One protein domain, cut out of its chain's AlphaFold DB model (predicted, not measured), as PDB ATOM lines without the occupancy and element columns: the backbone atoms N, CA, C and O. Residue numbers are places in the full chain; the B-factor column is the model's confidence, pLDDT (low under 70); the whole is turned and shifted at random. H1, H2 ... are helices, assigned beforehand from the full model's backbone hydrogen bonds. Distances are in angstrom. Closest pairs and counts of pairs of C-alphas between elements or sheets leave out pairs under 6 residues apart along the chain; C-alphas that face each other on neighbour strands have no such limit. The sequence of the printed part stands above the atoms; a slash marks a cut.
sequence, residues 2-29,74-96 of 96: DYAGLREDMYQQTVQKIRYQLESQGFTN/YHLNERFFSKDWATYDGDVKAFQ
ATOM      1  N   ASP A   2     129.347  70.337  50.337       97.56
ATOM      2  CA  ASP A   2     129.923  71.442  49.577       97.56
ATOM      3  C   ASP A   2     129.491  72.811  50.096       97.56
ATOM      4  O   ASP A   2     130.330  73.682  50.297       97.56
ATOM      5  N   TYR A   3     128.196  72.986  50.393       98.00
ATOM      6  CA  TYR A   3     127.666  74.269  50.868       98.00
ATOM      7  C   TYR A   3     128.315  74.733  52.181       98.00
ATOM      8  O   TYR A   3     128.608  75.912  52.349       98.00
ATOM      9  N   ALA A   4     128.562  73.804  53.108       98.19
ATOM     10  CA  ALA A   4     129.208  74.105  54.385       98.19
ATOM     11  C   ALA A   4     130.745  74.134  54.288       98.19
ATOM     12  O   ALA A   4     131.406  74.482  55.264       98.19
ATOM     13  N   GLY A   5     131.325  73.745  53.146       98.19
ATOM     14  CA  GLY A   5     132.773  73.664  52.956       98.19
ATOM     15  C   GLY A   5     133.454  72.521  53.718       98.19
ATOM     16  O   GLY A   5     134.663  72.577  53.947       98.19
ATOM     17  N   LEU A   6     132.712  71.486  54.132       98.44
ATOM     18  CA  LEU A   6     133.325  70.291  54.712       98.44
ATOM     19  C   LEU A   6     134.042  69.514  53.601       98.44
ATOM     20  O   LEU A   6     133.446  69.205  52.572       98.44
ATOM     21  N   ARG A   7     135.335  69.248  53.801       98.38
ATOM     22  CA  ARG A   7     136.219  68.746  52.748       98.38
ATOM     23  C   ARG A   7     136.133  67.224  52.600       98.38
ATOM     24  O   ARG A   7     136.383  66.495  53.562       98.38
ATOM     25  N   GLU A   8     135.832  66.760  51.391       98.12
ATOM     26  CA  GLU A   8     135.737  65.331  51.059       98.12
ATOM     27  C   GLU A   8     137.072  64.588  51.190       98.12
ATOM     28  O   GLU A   8     137.093  63.440  51.627       98.12
ATOM     29  N   ASP A   9     138.192  65.241  50.861       98.06
ATOM     30  CA  ASP A   9     139.537  64.665  50.965       98.06
ATOM     31  C   ASP A   9     139.872  64.280  52.415       98.06
ATOM     32  O   ASP A   9     140.264  63.145  52.689       98.06
ATOM     33  N   MET A  10     139.621  65.189  53.358       98.06
ATOM     34  CA  MET A  10     139.787  64.955  54.789       98.06
ATOM     35  C   MET A  10     138.798  63.901  55.288       98.06
ATOM     36  O   MET A  10     139.190  62.994  56.023       98.06
ATOM     37  N   TYR A  11     137.538  63.962  54.849       98.56
ATOM     38  CA  TYR A  11     136.532  62.968  55.222       98.56
ATOM     39  C   TYR A  11     136.991  61.550  54.845       98.56
ATOM     40  O   TYR A  11     137.061  60.666  55.699       98.56
ATOM     41  N   GLN A  12     137.435  61.352  53.602       98.56
ATOM     42  CA  GLN A  12     137.916  60.057  53.119       98.56
ATOM     43  C   GLN A  12     139.262  59.644  53.738       98.56
ATOM     44  O   GLN A  12     139.487  58.451  53.952       98.56
ATOM     45  N   GLN A  13     140.135  60.590  54.101       98.25
ATOM     46  CA  GLN A  13     141.344  60.299  54.881       98.25
ATOM     47  C   GLN A  13     140.994  59.732  56.266       98.25
ATOM     48  O   GLN A  13     141.591  58.749  56.707       98.25
ATOM     49  N   THR A  14     139.991  60.296  56.948       98.50
ATOM     50  CA  THR A  14     139.564  59.772  58.257       98.50
ATOM     51  C   THR A  14     138.896  58.401  58.151       98.50
ATOM     52  O   THR A  14     139.156  57.543  58.994       98.50
ATOM     53  N   VAL A  15     138.133  58.140  57.082       98.62
ATOM     54  CA  VAL A  15     137.592  56.802  56.787       98.62
ATOM     55  C   VAL A  15     138.728  55.792  56.621       98.62
ATOM     56  O   VAL A  15     138.706  54.743  57.260       98.62
ATOM     57  N   GLN A  16     139.766  56.117  55.843       98.56
ATOM     58  CA  GLN A  16     140.946  55.254  55.686       98.56
ATOM     59  C   GLN A  16     141.643  54.978  57.026       98.56
ATOM     60  O   GLN A  16     142.025  53.839  57.293       98.56
ATOM     61  N   LYS A  17     141.757  55.993  57.895       98.62
ATOM     62  CA  LYS A  17     142.325  55.845  59.243       98.62
ATOM     63  C   LYS A  17     141.505  54.881  60.113       98.62
ATOM     64  O   LYS A  17     142.081  54.010  60.761       98.62
ATOM     65  N   ILE A  18     140.174  54.987  60.088       98.75
ATOM     66  CA  ILE A  18     139.267  54.072  60.806       98.75
ATOM     67  C   ILE A  18     139.385  52.647  60.255       98.75
ATOM     68  O   ILE A  18     139.568  51.704  61.024       98.75
ATOM     69  N   ARG A  19     139.326  52.486  58.926       98.75
ATOM     70  CA  ARG A  19     139.438  51.177  58.271       98.75
ATOM     71  C   ARG A  19     140.746  50.484  58.611       98.75
ATOM     72  O   ARG A  19     140.716  49.316  58.969       98.75
ATOM     73  N   TYR A  20     141.867  51.203  58.604       98.56
ATOM     74  CA  TYR A  20     143.153  50.638  59.008       98.56
ATOM     75  C   TYR A  20     143.130  50.087  60.435       98.56
ATOM     76  O   TYR A  20     143.576  48.963  60.658       98.56
ATOM     77  N   GLN A  21     142.589  50.836  61.401       98.69
ATOM     78  CA  GLN A  21     142.484  50.365  62.785       98.69
ATOM     79  C   GLN A  21     141.645  49.085  62.896       98.69
ATOM     80  O   GLN A  21     141.971  48.211  63.696       98.69
ATOM     81  N   LEU A  22     140.585  48.955  62.098       98.81
ATOM     82  CA  LEU A  22     139.741  47.760  62.060       98.81
ATOM     83  C   LEU A  22     140.452  46.588  61.361       98.81
ATOM     84  O   LEU A  22     140.684  45.537  61.962       98.81
ATOM     85  N   GLU A  23     140.842  46.783  60.103       98.62
ATOM     86  CA  GLU A  23     141.355  45.737  59.217       98.62
ATOM     87  C   GLU A  23     142.705  45.190  59.700       98.62
ATOM     88  O   GLU A  23     142.907  43.976  59.672       98.62
ATOM     89  N   SER A  24     143.598  46.041  60.228       98.31
ATOM     90  CA  SER A  24     144.897  45.603  60.775       98.31
ATOM     91  C   SER A  24     144.775  44.677  61.993       98.31
ATOM     92  O   SER A  24     145.713  43.941  62.288       98.31
ATOM     93  N   GLN A  25     143.624  44.680  62.677       98.62
ATOM     94  CA  GLN A  25     143.363  43.855  63.862       98.62
ATOM     95  C   GLN A  25     142.433  42.664  63.579       98.62
ATOM     96  O   GLN A  25     142.132  41.895  64.495       98.62
ATOM     97  N   GLY A  26     141.993  42.486  62.328       98.56
ATOM     98  CA  GLY A  26     141.134  41.378  61.898       98.56
ATOM     99  C   GLY A  26     139.636  41.698  61.815       98.56
ATOM    100  O   GLY A  26     138.840  40.791  61.577       98.56
ATOM    101  N   PHE A  27     139.227  42.962  61.975       98.81
ATOM    102  CA  PHE A  27     137.839  43.389  61.768       98.81
ATOM    103  C   PHE A  27     137.618  43.770  60.297       98.81
ATOM    104  O   PHE A  27     137.834  44.911  59.900       98.81
ATOM    105  N   THR A  28     137.202  42.805  59.474       98.62
ATOM    106  CA  THR A  28     137.109  42.969  58.006       98.62
ATOM    107  C   THR A  28     135.683  43.106  57.464       98.62
ATOM    108  O   THR A  28     135.498  43.444  56.296       98.62
ATOM    109  N   ASN A  29     134.659  42.897  58.296       98.62
ATOM    110  CA  ASN A  29     133.257  43.056  57.905       98.62
ATOM    111  C   ASN A  29     132.851  44.537  57.984       98.62
ATOM    112  O   ASN A  29     132.357  44.993  59.015       98.62
ATOM    113  N   TYR A  74     141.281  37.763  66.624       98.69
ATOM    114  CA  TYR A  74     141.772  39.124  66.422       98.69
ATOM    115  C   TYR A  74     143.230  39.277  66.860       98.69
ATOM    116  O   TYR A  74     143.708  38.574  67.754       98.69
ATOM    117  N   HIS A  75     143.911  40.255  66.269       98.44
ATOM    118  CA  HIS A  75     145.296  40.609  66.579       98.44
ATOM    119  C   HIS A  75     145.347  42.052  67.074       98.44
ATOM    120  O   HIS A  75     145.607  42.979  66.312       98.44
ATOM    121  N   LEU A  76     145.022  42.245  68.353       98.50
ATOM    122  CA  LEU A  76     144.921  43.584  68.928       98.50
ATOM    123  C   LEU A  76     146.284  44.286  68.977       98.50
ATOM    124  O   LEU A  76     147.293  43.676  69.329       98.50
ATOM    125  N   ASN A  77     146.291  45.585  68.676       98.31
ATOM    126  CA  ASN A  77     147.460  46.450  68.796       98.31
ATOM    127  C   ASN A  77     147.189  47.559  69.824       98.31
ATOM    128  O   ASN A  77     146.433  48.497  69.571       98.31
ATOM    129  N   GLU A  78     147.847  47.476  70.983       98.44
ATOM    130  CA  GLU A  78     147.672  48.430  72.088       98.44
ATOM    131  C   GLU A  78     148.096  49.863  71.735       98.44
ATOM    132  O   GLU A  78     147.649  50.811  72.385       98.44
ATOM    133  N   ARG A  79     148.888  50.065  70.668       98.12
ATOM    134  CA  ARG A  79     149.240  51.413  70.190       98.12
ATOM    135  C   ARG A  79     148.015  52.231  69.799       98.12
ATOM    136  O   ARG A  79     148.077  53.456  69.878       98.12
ATOM    137  N   PHE A  80     146.888  51.604  69.466       98.50
ATOM    138  CA  PHE A  80     145.647  52.325  69.189       98.50
ATOM    139  C   PHE A  80     145.028  53.019  70.419       98.50
ATOM    140  O   PHE A  80     144.167  53.877  70.247       98.50
ATOM    141  N   PHE A  81     145.488  52.737  71.646       98.50
ATOM    142  CA  PHE A  81     145.128  53.516  72.843       98.50
ATOM    143  C   PHE A  81     146.004  54.758  73.061       98.50
ATOM    144  O   PHE A  81     145.704  55.592  73.916       98.50
ATOM    145  N   SER A  82     147.113  54.876  72.330       98.50
ATOM    146  CA  SER A  82     148.103  55.929  72.542       98.50
ATOM    147  C   SER A  82     147.635  57.295  72.041       98.50
ATOM    148  O   SER A  82     146.798  57.422  71.142       98.50
ATOM    149  N   LYS A  83     148.267  58.344  72.579       98.50
ATOM    150  CA  LYS A  83     148.136  59.698  72.038       98.50
ATOM    151  C   LYS A  83     148.657  59.783  70.599       98.50
ATOM    152  O   LYS A  83     148.059  60.495  69.799       98.50
ATOM    153  N   ASP A  84     149.702  59.022  70.273       98.19
ATOM    154  CA  ASP A  84     150.315  58.997  68.943       98.19
ATOM    155  C   ASP A  84     149.298  58.586  67.875       98.19
ATOM    156  O   ASP A  84     149.175  59.270  66.864       98.19
ATOM    157  N   TRP A  85     148.504  57.537  68.125       98.44
ATOM    158  CA  TRP A  85     147.406  57.154  67.232       98.44
ATOM    159  C   TRP A  85     146.316  58.229  67.159       98.44
ATOM    160  O   TRP A  85     145.880  58.617  66.066       98.44
ATOM    161  N   ALA A  86     145.883  58.734  68.318       98.44
ATOM    162  CA  ALA A  86     144.798  59.708  68.410       98.44
ATOM    163  C   ALA A  86     145.080  60.967  67.571       98.44
ATOM    164  O   ALA A  86     144.183  61.455  66.885       98.44
ATOM    165  N   THR A  87     146.330  61.440  67.559       98.12
ATOM    166  CA  THR A  87     146.755  62.646  66.828       98.12
ATOM    167  C   THR A  87     147.545  62.350  65.546       98.12
ATOM    168  O   THR A  87     148.245  63.226  65.054       98.12
ATOM    169  N   TYR A  88     147.494  61.122  65.017       98.12
ATOM    170  CA  TYR A  88     148.220  60.765  63.794       98.12
ATOM    171  C   TYR A  88     147.594  61.390  62.535       98.12
ATOM    172  O   TYR A  88     146.435  61.092  62.234       98.12
ATOM    173  N   ASP A  89     148.372  62.168  61.777       96.19
ATOM    174  CA  ASP A  89     147.939  62.846  60.537       96.19
ATOM    175  C   ASP A  89     148.606  62.295  59.254       96.19
ATOM    176  O   ASP A  89     148.314  62.754  58.150       96.19
ATOM    177  N   GLY A  90     149.527  61.331  59.386       94.25
ATOM    178  CA  GLY A  90     150.310  60.779  58.273       94.25
ATOM    179  C   GLY A  90     149.571  59.745  57.413       94.25
ATOM    180  O   GLY A  90     148.404  59.427  57.647       94.25
ATOM    181  N   ASP A  91     150.280  59.178  56.427       95.38
ATOM    182  CA  ASP A  91     149.810  57.990  55.700       95.38
ATOM    183  C   ASP A  91     149.674  56.828  56.684       95.38
ATOM    184  O   ASP A  91     150.644  56.405  57.310       95.38
ATOM    185  N   VAL A  92     148.463  56.293  56.810       95.56
ATOM    186  CA  VAL A  92     148.149  55.253  57.784       95.56
ATOM    187  C   VAL A  92     148.989  53.983  57.603       95.56
ATOM    188  O   VAL A  92     149.270  53.289  58.576       95.56
ATOM    189  N   LYS A  93     149.487  53.713  56.388       92.00
ATOM    190  CA  LYS A  93     150.399  52.587  56.117       92.00
ATOM    191  C   LYS A  93     151.781  52.755  56.753       92.00
ATOM    192  O   LYS A  93     152.522  51.781  56.858       92.00
ATOM    193  N   ALA A  94     152.137  53.973  57.157       95.31
ATOM    194  CA  ALA A  94     153.376  54.281  57.861       95.31
ATOM    195  C   ALA A  94     153.218  54.266  59.394       95.31
ATOM    196  O   ALA A  94     154.212  54.439  60.101       95.31
ATOM    197  N   PHE A  95     152.006  54.051  59.923       94.00
ATOM    198  CA  PHE A  95     151.781  53.867  61.357       94.00
ATOM    199  C   PHE A  95     152.091  52.418  61.751       94.00
ATOM    200  O   PHE A  95     151.259  51.526  61.574       94.00
ATOM    201  N   GLN A  96     153.303  52.181  62.256       77.06
ATOM    202  CA  GLN A  96     153.711  50.902  62.851       77.06
ATOM    203  C   GLN A  96     153.569  50.942  64.366       77.06
ATOM    204  O   GLN A  96     153.814  52.022  64.948       77.06
TER     205      GLN A  96
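This is residues 2 to 29 and 74 to 96 of the 96 residues of a protein of Streptococcus mitis (UniProt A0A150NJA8). One long helix, H1, makes most of the long axis, with residues 2 to 12 sticking out at one end; two short helical turns, H2 and H3, and a closing loop gather loosely beside the rest of it. The printed part has 51 residues, three named helices in the order H1, H2, H3 and no named strand; it is all helix by class, though just 24 residues are in named elements. It is loose, with a radius of gyration of the C-alphas of 12.7 A, and spans 41 by 26 by 17 A.

Find C-alpha 8 at (135.737, 65.331, 51.059); from there H1, residues 8 to 23, runs 22.0 A. Past the cut come H2, residues 78 to 81, 5.7 A, and H3, residues 83 to 86, 4.9 A, ending at C-alpha 86 (144.798, 59.708, 68.410).

H1 and H2 are close but not clearly touching; their closest C-alphas, Gln 21 and Phe 80, are 7.4 A apart. H2 and H3, joined by a tight link, are likewise close but not clearly touching, closest at the C-alphas of Arg 79 and Trp 85, 6.7 A. H1 and H3 are apart. Every O i to N i+4 pair in H1 is within hydrogen-bond range; H2 and H3 are too short for one, and each has its 1 O i to N i+3 pair within range.

The C-alphas farthest apart, Tyr 3 and His 75, are 41.1 A apart. Residues 30 to 73 are not printed, and C-alphas 29 and 74 stand 12.7 A apart across the cut. No printed residue has a pLDDT under 70.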